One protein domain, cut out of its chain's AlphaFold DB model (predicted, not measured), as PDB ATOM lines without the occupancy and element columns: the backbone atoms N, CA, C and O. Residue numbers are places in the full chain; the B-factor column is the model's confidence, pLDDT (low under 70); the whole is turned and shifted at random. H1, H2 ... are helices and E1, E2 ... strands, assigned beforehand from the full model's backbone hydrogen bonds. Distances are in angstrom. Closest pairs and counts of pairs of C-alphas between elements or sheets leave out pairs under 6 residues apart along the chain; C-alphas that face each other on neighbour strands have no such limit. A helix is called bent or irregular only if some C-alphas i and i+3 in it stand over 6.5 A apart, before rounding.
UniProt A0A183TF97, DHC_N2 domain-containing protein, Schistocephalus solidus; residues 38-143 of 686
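This is residues 38 to 143 of the 686 residues of the protein "DHC_N2 domain-containing protein" of Schistocephalus solidus (UniProt A0A183TF97). In a long rod, helices H3 and H4 lie side by side, short H2 packs on H4, and long H1 extends past them along the hairpin E1-E2. The 106 printed residues include H1 H2 H3 E1 E2 H4 in that order, mostly helix, with an antiparallel sheet E1 - E2. The whole is loose, radius of gyration of the C-alphas 18.0 A, spanning 60 by 28 by 21 A.

H1, residues 38 to 64, has a kink of 40 degrees near residue 58 and is only just irregular, C-alphas 60 and 63 being 6.7 A apart. Its residues 61 to 64 alone touch H4, residues 121 to 143; the closest C-alphas, Leu 64 and Asn 130, are 6.4 A apart. H2, residues 69 to 78, touches H4 at a steep tilt of 41 degrees, with H4's residues 134 to 138 alone; closest C-alphas Gln 70 and Val 137, 6.3 A. H3, residues 84 to 105, touches H4 at a shallow tilt of 8 degrees, opposite ways; closest C-alphas Ile 91 and Ile 135, 5.9 A. In the hairpin of E1, residues 110 to 113, and E2, residues 116 to 119, N 111 and O 118 are 3.1 A apart. Every O i to N i+4 pair is within hydrogen-bond range in H2, H3 and H4, and 18 of 23 in H1.

H1 runs 40.3 A from C-alpha 38 at (138.063, 185.520, 131.680); H4 runs 32.7 A to C-alpha 143 at (160.324, 192.344, 189.188).

The printed part has no cut, its links are tight, and no printed residue is under 70 in pLDDT.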
ATOM      1  N   ALA A  38     138.773 186.240 130.628       76.44
ATOM      2  CA  ALA A  38     138.063 185.520 131.680       76.44
ATOM      3  C   ALA A  38     138.978 184.540 132.441       76.44
ATOM      4  O   ALA A  38     138.975 184.539 133.672       76.44
ATOM      5  N   THR A  39     139.806 183.770 131.729       81.19
ATOM      6  CA  THR A  39     140.746 182.795 132.302       81.19
ATOM      7  C   THR A  39     141.885 183.490 133.048       81.19
ATOM      8  O   THR A  39     142.219 183.104 134.172       81.19
ATOM      9  N   PHE A  40     142.422 184.581 132.489       82.69
ATOM     10  CA  PHE A  40     143.426 185.401 133.171       82.69
ATOM     11  C   PHE A  40     142.860 186.011 134.465       82.69
ATOM     12  O   PHE A  40     143.476 185.904 135.530       82.69
ATOM     13  N   LYS A  41     141.648 186.585 134.411       84.38
ATOM     14  CA  LYS A  41     140.948 187.113 135.596       84.38
ATOM     15  C   LYS A  41     140.727 186.031 136.653       84.38
ATOM     16  O   LYS A  41     140.993 186.278 137.828       84.38
ATOM     17  N   GLU A  42     140.305 184.830 136.263       86.88
ATOM     18  CA  GLU A  42     140.119 183.708 137.188       86.88
ATOM     19  C   GLU A  42     141.437 183.308 137.875       86.88
ATOM     20  O   GLU A  42     141.476 183.126 139.097       86.88
ATOM     21  N   ARG A  43     142.547 183.251 137.128       85.25
ATOM     22  CA  ARG A  43     143.880 182.972 137.684       85.25
ATOM     23  C   ARG A  43     144.338 184.051 138.662       85.25
ATOM     24  O   ARG A  43     144.855 183.708 139.727       85.25
ATOM     25  N   VAL A  44     144.108 185.329 138.358       86.75
ATOM     26  CA  VAL A  44     144.408 186.443 139.274       86.75
ATOM     27  C   VAL A  44     143.559 186.357 140.546       86.75
ATOM     28  O   VAL A  44     144.094 186.503 141.646       86.75
ATOM     29  N   ILE A  45     142.264 186.044 140.437       89.75
ATOM     30  CA  ILE A  45     141.378 185.848 141.597       89.75
ATOM     31  C   ILE A  45     141.860 184.670 142.453       89.75
ATOM     32  O   ILE A  45     141.929 184.781 143.680       89.75
ATOM     33  N   LYS A  46     142.246 183.553 141.827       88.31
ATOM     34  CA  LYS A  46     142.791 182.377 142.520       88.31
ATOM     35  C   LYS A  46     144.107 182.695 143.231       88.31
ATOM     36  O   LYS A  46     144.276 182.312 144.387       88.31
ATOM     37  N   LEU A  47     145.011 183.425 142.578       88.88
ATOM     38  CA  LEU A  47     146.268 183.880 143.170       88.88
ATOM     39  C   LEU A  47     146.013 184.788 144.379       88.88
ATOM     40  O   LEU A  47     146.574 184.558 145.451       88.88
ATOM     41  N   ASN A  48     145.107 185.760 144.242       88.88
ATOM     42  CA  ASN A  48     144.717 186.647 145.336       88.88
ATOM     43  C   ASN A  48     144.110 185.854 146.508       88.88
ATOM     44  O   ASN A  48     144.457 186.084 147.663       88.88
ATOM     45  N   ARG A  49     143.277 184.842 146.230       89.56
ATOM     46  CA  ARG A  49     142.722 183.954 147.264       89.56
ATOM     47  C   ARG A  49     143.815 183.213 148.042       89.56
ATOM     48  O   ARG A  49     143.726 183.166 149.265       89.56
ATOM     49  N   ILE A  50     144.838 182.682 147.366       88.62
ATOM     50  CA  ILE A  50     145.970 181.984 148.007       88.62
ATOM     51  C   ILE A  50     146.764 182.945 148.903       88.62
ATOM     52  O   ILE A  50     147.062 182.615 150.053       88.62
ATOM     53  N   VAL A  51     147.067 184.150 148.408       88.25
ATOM     54  CA  VAL A  51     147.772 185.182 149.187       88.25
ATOM     55  C   VAL A  51     146.949 185.590 150.411       88.25
ATOM     56  O   VAL A  51     147.467 185.604 151.526       88.25
ATOM     57  N   MET A  52     145.655 185.862 150.235       88.25
ATOM     58  CA  MET A  52     144.766 186.259 151.329       88.25
ATOM     59  C   MET A  52     144.582 185.147 152.363       88.25
ATOM     60  O   MET A  52     144.521 185.433 153.556       88.25
ATOM     61  N   GLU A  53     144.529 183.879 151.951       88.12
ATOM     62  CA  GLU A  53     144.477 182.752 152.885       88.12
ATOM     63  C   GLU A  53     145.751 182.665 153.736       88.12
ATOM     64  O   GLU A  53     145.670 182.460 154.947       88.12
ATOM     65  N   PHE A  54     146.922 182.892 153.136       87.06
ATOM     66  CA  PHE A  54     148.179 182.959 153.876       87.06
ATOM     67  C   PHE A  54     148.220 184.158 154.838       87.06
ATOM     68  O   PHE A  54     148.538 183.987 156.015       87.06
ATOM     69  N   LEU A  55     147.827 185.355 154.389       85.94
ATOM     70  CA  LEU A  55     147.776 186.549 155.243       85.94
ATOM     71  C   LEU A  55     146.800 186.384 156.417       85.94
ATOM     72  O   LEU A  55     147.099 186.822 157.527       85.94
ATOM     73  N   ARG A  56     145.676 185.678 156.226       87.38
ATOM     74  CA  ARG A  56     144.751 185.334 157.322       87.38
ATOM     75  C   ARG A  56     145.416 184.495 158.412       87.38
ATOM     76  O   ARG A  56     145.089 184.680 159.579       87.38
ATOM     77  N   ARG A  57     146.380 183.628 158.079       86.31
ATOM     78  CA  ARG A  57     147.147 182.864 159.085       86.31
ATOM     79  C   ARG A  57     148.042 183.772 159.934       86.31
ATOM     80  O   ARG A  57     148.293 183.462 161.094       86.31
ATOM     81  N   LEU A  58     148.480 184.910 159.388       86.50
ATOM     82  CA  LEU A  58     149.264 185.916 160.113       86.50
ATOM     83  C   LEU A  58     148.400 186.865 160.962       86.50
ATOM     84  O   LEU A  58     148.937 187.537 161.841       86.50
ATOM     85  N   ALA A  59     147.078 186.891 160.764       85.06
ATOM     86  CA  ALA A  59     146.167 187.769 161.506       85.06
ATOM     87  C   ALA A  59     146.176 187.512 163.027       85.06
ATOM     88  O   ALA A  59     145.956 188.438 163.802       85.06
ATOM     89  N   LEU A  60     146.517 186.289 163.457       84.06
ATOM     90  CA  LEU A  60     146.804 185.923 164.855       84.06
ATOM     91  C   LEU A  60     147.743 186.924 165.550       84.06
ATOM     92  O   LEU A  60     147.545 187.261 166.715       84.06
ATOM     93  N   TYR A  61     148.770 187.392 164.839       86.50
ATOM     94  CA  TYR A  61     149.813 188.245 165.400       86.50
ATOM     95  C   TYR A  61     149.390 189.713 165.496       86.50
ATOM     96  O   TYR A  61     150.073 190.484 166.164       86.50
ATOM     97  N   ALA A  62     148.263 190.110 164.893       84.69
ATOM     98  CA  ALA A  62     147.779 191.492 164.918       84.69
ATOM     99  C   ALA A  62     147.581 192.022 166.351       84.69
ATOM    100  O   ALA A  62     147.815 193.198 166.613       84.69
ATOM    101  N   VAL A  63     147.246 191.133 167.296       84.50
ATOM    102  CA  VAL A  63     147.078 191.443 168.728       84.50
ATOM    103  C   VAL A  63     148.362 191.994 169.369       84.50
ATOM    104  O   VAL A  63     148.312 192.655 170.399       84.50
ATOM    105  N   LEU A  64     149.534 191.775 168.767       85.75
ATOM    106  CA  LEU A  64     150.798 192.276 169.305       85.75
ATOM    107  C   LEU A  64     150.954 193.799 169.178       85.75
ATOM    108  O   LEU A  64     151.731 194.380 169.938       85.75
ATOM    109  N   TRP A  65     150.211 194.441 168.272       85.81
ATOM    110  CA  TRP A  65     150.274 195.878 167.988       85.81
ATOM    111  C   TRP A  65     149.282 196.698 168.830       85.81
ATOM    112  O   TRP A  65     148.510 197.503 168.311       85.81
ATOM    113  N   HIS A  66     149.306 196.518 170.153       78.75
ATOM    114  CA  HIS A  66     148.631 197.443 171.070       78.75
ATOM    115  C   HIS A  66     149.511 198.659 171.377       78.75
ATOM    116  O   HIS A  66     150.712 198.516 171.605       78.75
ATOM    117  N   GLN A  67     148.894 199.847 171.417       71.25
ATOM    118  CA  GLN A  67     149.581 201.120 171.678       71.25
ATOM    119  C   GLN A  67     150.172 201.198 173.092       71.25
ATOM    120  O   GLN A  67     151.260 201.732 173.265       71.25
ATOM    121  N   ASP A  68     149.488 200.624 174.085       84.06
ATOM    122  CA  ASP A  68     149.924 200.630 175.481       84.06
ATOM    123  C   ASP A  68     149.957 199.203 176.041       84.06
ATOM    124  O   ASP A  68     148.969 198.667 176.550       84.06
ATOM    125  N   LYS A  69     151.121 198.560 175.898       86.69
ATOM    126  CA  LYS A  69     151.355 197.191 176.374       86.69
ATOM    127  C   LYS A  69     151.310 197.110 177.907       86.69
ATOM    128  O   LYS A  69     150.886 196.087 178.438       86.69
ATOM    129  N   GLN A  70     151.707 198.173 178.615       86.44
ATOM    130  CA  GLN A  70     151.760 198.193 180.081       86.44
ATOM    131  C   GLN A  70     150.356 198.146 180.684       86.44
ATOM    132  O   GLN A  70     150.065 197.249 181.471       86.44
ATOM    133  N   ASN A  71     149.458 199.021 180.232       86.88
ATOM    134  CA  ASN A  71     148.072 199.085 180.705       86.88
ATOM    135  C   ASN A  71     147.293 197.786 180.424       86.88
ATOM    136  O   ASN A  71     146.452 197.356 181.215       86.88
ATOM    137  N   VAL A  72     147.589 197.102 179.314       85.94
ATOM    138  CA  VAL A  72     146.979 195.797 179.012       85.94
ATOM    139  C   VAL A  72     147.405 194.734 180.027       85.94
ATOM    140  O   VAL A  72     146.550 194.002 180.533       85.94
ATOM    141  N   VAL A  73     148.701 194.651 180.347       85.94
ATOM    142  CA  VAL A  73     149.202 193.708 181.361       85.94
ATOM    143  C   VAL A  73     148.686 194.079 182.749       85.94
ATOM    144  O   VAL A  73     148.257 193.195 183.489       85.94
ATOM    145  N   GLU A  74     148.614 195.367 183.067       84.94
ATOM    146  CA  GLU A  74     148.078 195.865 184.331       84.94
ATOM    147  C   GLU A  74     146.606 195.473 184.518       84.94
ATOM    148  O   GLU A  74     146.242 194.852 185.519       84.94
ATOM    149  N   LYS A  75     145.751 195.734 183.525       86.19
ATOM    150  CA  LYS A  75     144.345 195.297 183.542       86.19
ATOM    151  C   LYS A  75     144.222 193.781 183.647       86.19
ATOM    152  O   LYS A  75     143.324 193.273 184.320       86.19
ATOM    153  N   TRP A  76     145.108 193.041 182.984       86.88
ATOM    154  CA  TRP A  76     145.126 191.583 183.049       86.88
ATOM    155  C   TRP A  76     145.504 191.055 184.443       86.88
ATOM    156  O   TRP A  76     144.897 190.076 184.899       86.88
ATOM    157  N   ALA A  77     146.446 191.721 185.113       82.31
ATOM    158  CA  ALA A  77     146.886 191.417 186.470       82.31
ATOM    159  C   ALA A  77     145.808 191.738 187.520       82.31
ATOM    160  O   ALA A  77     145.608 190.953 188.441       82.31
ATOM    161  N   HIS A  78     145.063 192.837 187.355       79.31
ATOM    162  CA  HIS A  78     144.056 193.287 188.329       79.31
ATOM    163  C   HIS A  78     142.679 192.626 188.173       79.31
ATOM    164  O   HIS A  78     141.909 192.566 189.129       79.31
ATOM    165  N   LYS A  79     142.335 192.105 186.988       76.56
ATOM    166  CA  LYS A  79     141.001 191.524 186.733       76.56
ATOM    167  C   LYS A  79     140.708 190.267 187.568       76.56
ATOM    168  O   LYS A  79     139.543 189.973 187.821       76.56
ATOM    169  N   LYS A  80     141.740 189.502 187.939       73.94
ATOM    170  CA  LYS A  80     141.689 188.325 188.831       73.94
ATOM    171  C   LYS A  80     143.062 188.147 189.474       73.94
ATOM    172  O   LYS A  80     144.043 188.352 188.771       73.94
ATOM    173  N   TYR A  81     143.130 187.698 190.732       72.69
ATOM    174  CA  TYR A  81     144.401 187.344 191.377       72.69
ATOM    175  C   TYR A  81     145.200 186.387 190.480       72.69
ATOM    176  O   TYR A  81     144.689 185.333 190.090       72.69
ATOM    177  N   ARG A  82     146.415 186.795 190.094       82.62
ATOM    178  CA  ARG A  82     147.306 186.031 189.214       82.62
ATOM    179  C   ARG A  82     148.467 185.476 190.010       82.62
ATOM    180  O   ARG A  82     149.155 186.214 190.706       82.62
ATOM    181  N   THR A  83     148.687 184.181 189.860       86.12
ATOM    182  CA  THR A  83     149.822 183.483 190.461       86.12
ATOM    183  C   THR A  83     151.081 183.697 189.629       86.12
ATOM    184  O   THR A  83     151.005 183.941 188.423       86.12
ATOM    185  N   THR A  84     152.254 183.536 190.240       88.25
ATOM    186  CA  THR A  84     153.553 183.577 189.546       88.25
ATOM    187  C   THR A  84     153.594 182.606 188.345       88.25
ATOM    188  O   THR A  84     154.117 182.935 187.280       88.25
ATOM    189  N   ARG A  85     152.901 181.463 188.448       89.00
ATOM    190  CA  ARG A  85     152.720 180.487 187.361       89.00
ATOM    191  C   ARG A  85     151.899 181.014 186.176       89.00
ATOM    192  O   ARG A  85     152.175 180.647 185.036       89.00
ATOM    193  N   ASP A  86     150.902 181.867 186.412       90.38
ATOM    194  CA  ASP A  86     150.095 182.453 185.332       90.38
ATOM    195  C   ASP A  86     150.935 183.375 184.438       90.38
ATOM    196  O   ASP A  86     150.738 183.407 183.219       90.38
ATOM    197  N   TYR A  87     151.881 184.106 185.035       91.19
ATOM    198  CA  TYR A  87     152.845 184.920 184.294       91.19
ATOM    199  C   TYR A  87     153.783 184.041 183.465       91.19
ATOM    200  O   TYR A  87     153.955 184.301 182.274       91.19
ATOM    201  N   GLU A  88     154.324 182.967 184.051       93.00
ATOM    202  CA  GLU A  88     155.173 182.010 183.329       93.00
ATOM    203  C   GLU A  88     154.439 181.403 182.124       93.00
ATOM    204  O   GLU A  88     154.960 181.423 181.009       93.00
ATOM    205  N   LEU A  89     153.190 180.959 182.301       92.94
ATOM    206  CA  LEU A  89     152.390 180.401 181.209       92.94
ATOM    207  C   LEU A  89     152.178 181.418 180.079       92.94
ATOM    208  O   LEU A  89     152.275 181.066 178.903       92.94
ATOM    209  N   ARG A  90     151.916 182.690 180.406       91.38
ATOM    210  CA  ARG A  90     151.772 183.747 179.393       91.38
ATOM    211  C   ARG A  90     153.069 183.990 178.636       91.38
ATOM    212  O   ARG A  90     153.042 184.048 177.406       91.38
ATOM    213  N   ILE A  91     154.197 184.054 179.333       93.69
ATOM    214  CA  ILE A  91     155.513 184.207 178.705       93.69
ATOM    215  C   ILE A  91     155.804 183.022 177.772       93.69
ATOM    216  O   ILE A  91     156.144 183.235 176.607       93.69
ATOM    217  N   MET A  92     155.558 181.787 178.222       93.88
ATOM    218  CA  MET A  92     155.693 180.585 177.391       93.88
ATOM    219  C   MET A  92     154.807 180.645 176.139       93.88
ATOM    220  O   MET A  92     155.257 180.294 175.049       93.88
ATOM    221  N   THR A  93     153.560 181.124 176.244       92.94
ATOM    222  CA  THR A  93     152.691 181.262 175.059       92.94
ATOM    223  C   THR A  93     153.253 182.241 174.027       92.94
ATOM    224  O   THR A  93     153.225 181.938 172.836       92.94
ATOM    225  N   LEU A  94     153.828 183.366 174.464       91.88
ATOM    226  CA  LEU A  94     154.458 184.345 173.571       91.88
ATOM    227  C   LEU A  94     155.735 183.789 172.923       91.88
ATOM    228  O   LEU A  94     155.970 184.005 171.733       91.88
ATOM    229  N   GLN A  95     156.533 183.018 173.663       91.69
ATOM    230  CA  GLN A  95     157.689 182.320 173.093       91.69
ATOM    231  C   GLN A  95     157.271 181.256 172.074       91.69
ATOM    232  O   GLN A  95     157.859 181.164 170.996       91.69
ATOM    233  N   ASN A  96     156.204 180.506 172.351       93.25
ATOM    234  CA  ASN A  96     155.649 179.553 171.395       93.25
ATOM    235  C   ASN A  96     155.176 180.253 170.117       93.25
ATOM    236  O   ASN A  96     155.381 179.723 169.026       93.25
ATOM    237  N   TRP A  97     154.606 181.458 170.211       92.56
ATOM    238  CA  TRP A  97     154.246 182.261 169.037       92.56
ATOM    239  C   TRP A  97     155.469 182.651 168.202       92.56
ATOM    240  O   TRP A  97     155.399 182.570 166.972       92.56
ATOM    241  N   ALA A  98     156.587 182.999 168.849       90.00
ATOM    242  CA  ALA A  98     157.861 183.276 168.184       90.00
ATOM    243  C   ALA A  98     158.400 182.042 167.436       90.00
ATOM    244  O   ALA A  98     158.733 182.125 166.251       90.00
ATOM    245  N   ILE A  99     158.415 180.878 168.097       91.50
ATOM    246  CA  ILE A  99     158.863 179.604 167.507       91.50
ATOM    247  C   ILE A  99     157.968 179.213 166.324       91.50
ATOM    248  O   ILE A  99     158.460 178.856 165.251       91.50
ATOM    249  N   SER A 100     156.649 179.327 166.496       90.75
ATOM    250  CA  SER A 100     155.655 179.012 165.463       90.75
ATOM    251  C   SER A 100     155.841 179.881 164.221       90.75
ATOM    252  O   SER A 100     155.822 179.367 163.103       90.75
ATOM    253  N   LEU A 101     156.084 181.183 164.410       89.81
ATOM    254  CA  LEU A 101     156.326 182.110 163.307       89.81
ATOM    255  C   LEU A 101     157.635 181.791 162.582       89.81
ATOM    256  O   LEU A 101     157.674 181.771 161.352       89.81
ATOM    257  N   GLY A 102     158.700 181.501 163.335       88.75
ATOM    258  CA  GLY A 102     159.987 181.098 162.772       88.75
ATOM    259  C   GLY A 102     159.875 179.840 161.908       88.75
ATOM    260  O   GLY A 102     160.452 179.790 160.820       88.75
ATOM    261  N   ARG A 103     159.079 178.856 162.351       89.19
ATOM    262  CA  ARG A 103     158.795 177.629 161.593       89.19
ATOM    263  C   ARG A 103     157.940 177.895 160.354       89.19
ATOM    264  O   ARG A 103     158.228 177.330 159.305       89.19
ATOM    265  N   LEU A 104     156.924 178.754 160.463       87.25
ATOM    266  CA  LEU A 104     156.026 179.095 159.355       87.25
ATOM    267  C   LEU A 104     156.760 179.798 158.205       87.25
ATOM    268  O   LEU A 104     156.472 179.529 157.044       87.25
ATOM    269  N   LEU A 105     157.690 180.704 158.522       87.44
ATOM    270  CA  LEU A 105     158.378 181.523 157.516       87.44
ATOM    271  C   LEU A 105     159.656 180.883 156.958       87.44
ATOM    272  O   LEU A 105     160.155 181.339 155.928       87.44
ATOM    273  N   GLY A 106     160.200 179.859 157.627       84.88
ATOM    274  CA  GLY A 106     161.443 179.190 157.226       84.88
ATOM    275  C   GLY A 106     162.677 180.107 157.282       84.88
ATOM    276  O   GLY A 106     162.550 181.322 157.439       84.88
ATOM    277  N   PRO A 107     163.906 179.575 157.172       83.56
ATOM    278  CA  PRO A 107     165.145 180.327 157.417       83.56
ATOM    279  C   PRO A 107     165.332 181.531 156.482       83.56
ATOM    280  O   PRO A 107     165.814 182.572 156.915       83.56
ATOM    281  N   LEU A 108     164.882 181.418 155.229       83.94
ATOM    282  CA  LEU A 108     165.000 182.471 154.217       83.94
ATOM    283  C   LEU A 108     163.940 183.574 154.352       83.94
ATOM    284  O   LEU A 108     164.046 184.595 153.680       83.94
ATOM    285  N   ARG A 109     162.919 183.385 155.204       88.50
ATOM    286  CA  ARG A 109     161.801 184.329 155.411       88.50
ATOM    287  C   ARG A 109     161.078 184.718 154.110       88.50
ATOM    288  O   ARG A 109     160.535 185.821 153.998       88.50
ATOM    289  N   ILE A 110     161.077 183.809 153.136       86.06
ATOM    290  CA  ILE A 110     160.404 183.949 151.843       86.06
ATOM    291  C   ILE A 110     159.379 182.829 151.730       86.06
ATOM    292  O   ILE A 110     159.727 181.656 151.857       86.06
ATOM    293  N   VAL A 111     158.126 183.199 151.473       85.94
ATOM    294  CA  VAL A 111     157.026 182.249 151.278       85.94
ATOM    295  C   VAL A 111     156.468 182.411 149.872       85.94
ATOM    296  O   VAL A 111     156.124 183.519 149.460       85.94
ATOM    297  N   TYR A 112     156.368 181.306 149.138       84.50
ATOM    298  CA  TYR A 112     155.778 181.288 147.803       84.50
ATOM    299  C   TYR A 112     154.259 181.106 147.897       84.50
ATOM    300  O   TYR A 112     153.772 180.111 148.431       84.50
ATOM    301  N   ALA A 113     153.511 182.077 147.375       82.81
ATOM    302  CA  ALA A 113     152.057 182.071 147.279       82.81
ATOM    303  C   ALA A 113     151.664 182.030 145.796       82.81
ATOM    304  O   ALA A 113     151.561 183.062 145.130       82.81
ATOM    305  N   GLY A 114     151.498 180.820 145.255       81.00
ATOM    306  CA  GLY A 114     151.325 180.620 143.816       81.00
ATOM    307  C   GLY A 114     152.566 181.085 143.049       81.00
ATOM    308  O   GLY A 114     153.663 180.601 143.305       81.00
ATOM    309  N   ALA A 115     152.394 182.039 142.133       81.06
ATOM    310  CA  ALA A 115     153.480 182.610 141.333       81.06
ATOM    311  C   ALA A 115     154.224 183.779 142.018       81.06
ATOM    312  O   ALA A 115     155.160 184.327 141.441       81.06
ATOM    313  N   LEU A 116     153.817 184.189 143.227       86.56
ATOM    314  CA  LEU A 116     154.406 185.324 143.946       86.56
ATOM    315  C   LEU A 116     155.310 184.859 145.091       86.56
ATOM    316  O   LEU A 116     154.960 183.949 145.839       86.56
ATOM    317  N   ALA A 117     156.441 185.540 145.276       87.88
ATOM    318  CA  ALA A 117     157.334 185.348 146.417       87.88
ATOM    319  C   ALA A 117     157.154 186.488 147.431       87.88
ATOM    320  O   ALA A 117     157.525 187.634 147.170       87.88
ATOM    321  N   LEU A 118     156.600 186.179 148.602       88.12
ATOM    322  CA  LEU A 118     156.397 187.138 149.686       88.12
ATOM    323  C   LEU A 118     157.662 187.227 150.544       88.12
ATOM    324  O   LEU A 118     158.046 186.254 151.194       88.12
ATOM    325  N   ARG A 119     158.304 188.400 150.571       89.69
ATOM    326  CA  ARG A 119     159.466 188.677 151.429       89.69
ATOM    327  C   ARG A 119     158.988 189.191 152.785       89.69
ATOM    328  O   ARG A 119     158.526 190.322 152.887       89.69
ATOM    329  N   LEU A 120     159.117 188.371 153.826       88.88
ATOM    330  CA  LEU A 120     158.558 188.646 155.159       88.88
ATOM    331  C   LEU A 120     159.638 188.909 156.216       88.88
ATOM    332  O   LEU A 120     159.362 188.847 157.412       88.88
ATOM    333  N   GLY A 121     160.867 189.226 155.795       88.81
ATOM    334  CA  GLY A 121     161.989 189.495 156.699       88.81
ATOM    335  C   GLY A 121     161.740 190.676 157.644       88.81
ATOM    336  O   GLY A 121     161.867 190.524 158.855       88.81
ATOM    337  N   SER A 122     161.312 191.828 157.116       89.19
ATOM    338  CA  SER A 122     160.993 193.015 157.927       89.19
ATOM    339  C   SER A 122     159.819 192.771 158.880       89.19
ATOM    340  O   SER A 122     159.878 193.154 160.048       89.19
ATOM    341  N   PHE A 123     158.783 192.073 158.405       90.00
ATOM    342  CA  PHE A 123     157.643 191.658 159.222       90.00
ATOM    343  C   PHE A 123     158.079 190.751 160.378       90.00
ATOM    344  O   PHE A 123     157.725 191.014 161.523       90.00
ATOM    345  N   TYR A 124     158.896 189.729 160.100       90.81
ATOM    346  CA  TYR A 124     159.420 188.821 161.119       90.81
ATOM    347  C   TYR A 124     160.185 189.579 162.205       90.81
ATOM    348  O   TYR A 124     159.890 189.410 163.385       90.81
ATOM    349  N   THR A 125     161.113 190.461 161.827       90.62
ATOM    350  CA  THR A 125     161.877 191.264 162.793       90.62
ATOM    351  C   THR A 125     160.957 192.145 163.642       90.62
ATOM    352  O   THR A 125     161.109 192.198 164.861       90.62
ATOM    353  N   CYS A 126     159.949 192.777 163.031       91.38
ATOM    354  CA  CYS A 126     158.976 193.599 163.750       91.38
ATOM    355  C   CYS A 126     158.136 192.782 164.750       91.38
ATOM    356  O   CYS A 126     157.940 193.219 165.887       91.38
ATOM    357  N   VAL A 127     157.679 191.583 164.369       91.50
ATOM    358  CA  VAL A 127     156.938 190.688 165.274       91.50
ATOM    359  C   VAL A 127     157.822 190.216 166.423       91.50
ATOM    360  O   VAL A 127     157.394 190.253 167.573       91.50
ATOM    361  N   MET A 128     159.060 189.810 166.138       91.12
ATOM    362  CA  MET A 128     159.996 189.335 167.161       91.12
ATOM    363  C   MET A 128     160.341 190.428 168.176       91.12
ATOM    364  O   MET A 128     160.366 190.150 169.374       91.12
ATOM    365  N   ASN A 129     160.535 191.670 167.722       90.88
ATOM    366  CA  ASN A 129     160.743 192.814 168.611       90.88
ATOM    367  C   ASN A 129     159.506 193.068 169.482       90.88
ATOM    368  O   ASN A 129     159.622 193.164 170.699       90.88
ATOM    369  N   ASN A 130     158.307 193.068 168.890       91.94
ATOM    370  CA  ASN A 130     157.077 193.245 169.658       91.94
ATOM    371  C   ASN A 130     156.860 192.135 170.693       91.94
ATOM    372  O   ASN A 130     156.465 192.436 171.817       91.94
ATOM    373  N   LEU A 131     157.119 190.872 170.340       91.62
ATOM    374  CA  LEU A 131     157.049 189.739 171.268       91.62
ATOM    375  C   LEU A 131     158.047 189.895 172.418       91.62
ATOM    376  O   LEU A 131     157.680 189.658 173.568       91.62
ATOM    377  N   ARG A 132     159.276 190.342 172.126       91.50
ATOM    378  CA  ARG A 132     160.283 190.646 173.149       91.50
ATOM    379  C   ARG A 132     159.799 191.742 174.094       91.50
ATOM    380  O   ARG A 132     159.876 191.553 175.303       91.50
ATOM    381  N   ASP A 133     159.235 192.830 173.575       91.69
ATOM    382  CA  ASP A 133     158.682 193.905 174.408       91.69
ATOM    383  C   ASP A 133     157.560 193.405 175.321       91.69
ATOM    384  O   ASP A 133     157.532 193.740 176.500       91.69
ATOM    385  N   TRP A 134     156.638 192.585 174.799       92.75
ATOM    386  CA  TRP A 134     155.564 192.001 175.607       92.75
ATOM    387  C   TRP A 134     156.121 191.144 176.744       92.75
ATOM    388  O   TRP A 134     155.695 191.303 177.887       92.75
ATOM    389  N   ILE A 135     157.101 190.282 176.451       92.75
ATOM    390  CA  ILE A 135     157.779 189.470 177.468       92.75
ATOM    391  C   ILE A 135     158.453 190.380 178.506       92.75
ATOM    392  O   ILE A 135     158.234 190.187 179.700       92.75
ATOM    393  N   ARG A 136     159.181 191.422 178.079       93.50
ATOM    394  CA  ARG A 136     159.816 192.399 178.983       93.50
ATOM    395  C   ARG A 136     158.806 193.099 179.897       93.50
ATOM    396  O   ARG A 136     159.106 193.291 181.070       93.50
ATOM    397  N   VAL A 137     157.612 193.445 179.408       92.88
ATOM    398  CA  VAL A 137     156.554 194.033 180.251       92.88
ATOM    399  C   VAL A 137     156.114 193.042 181.333       92.88
ATOM    400  O   VAL A 137     156.098 193.408 182.504       92.88
ATOM    401  N   TYR A 138     155.827 191.781 180.986       92.81
ATOM    402  CA  TYR A 138     155.470 190.759 181.983       92.81
ATOM    403  C   TYR A 138     156.581 190.532 183.018       92.81
ATOM    404  O   TYR A 138     156.297 190.431 184.210       92.81
ATOM    405  N   LEU A 139     157.841 190.490 182.580       94.25
ATOM    406  CA  LEU A 139     158.993 190.345 183.470       94.25
ATOM    407  C   LEU A 139     159.182 191.556 184.389       94.25
ATOM    408  O   LEU A 139     159.500 191.381 185.564       94.25
ATOM    409  N   ARG A 140     158.934 192.773 183.894       93.00
ATOM    410  CA  ARG A 140     158.982 193.999 184.701       93.00
ATOM    411  C   ARG A 140     157.931 193.985 185.811       93.00
ATOM    412  O   ARG A 140     158.273 194.266 186.953       93.00
ATOM    413  N   PHE A 141     156.701 193.562 185.518       92.00
ATOM    414  CA  PHE A 141     155.669 193.392 186.550       92.00
ATOM    415  C   PHE A 141     156.075 192.365 187.620       92.00
ATOM    416  O   PHE A 141     155.838 192.586 188.809       92.00
ATOM    417  N   LEU A 142     156.712 191.251 187.230       92.19
ATOM    418  CA  LEU A 142     157.235 190.272 188.192       92.19
ATOM    419  C   LEU A 142     158.346 190.862 189.071       92.19
ATOM    420  O   LEU A 142     158.357 190.604 190.277       92.19
ATOM    421  N   LEU A 143     159.238 191.664 188.484       92.94
ATOM    422  CA  LEU A 143     160.324 192.344 189.188       92.94
ATOM    423  C   LEU A 143     159.783 193.353 190.207       92.94
ATOM    424  O   LEU A 143     160.095 193.252 191.391       92.94
TER     425      LEU A 143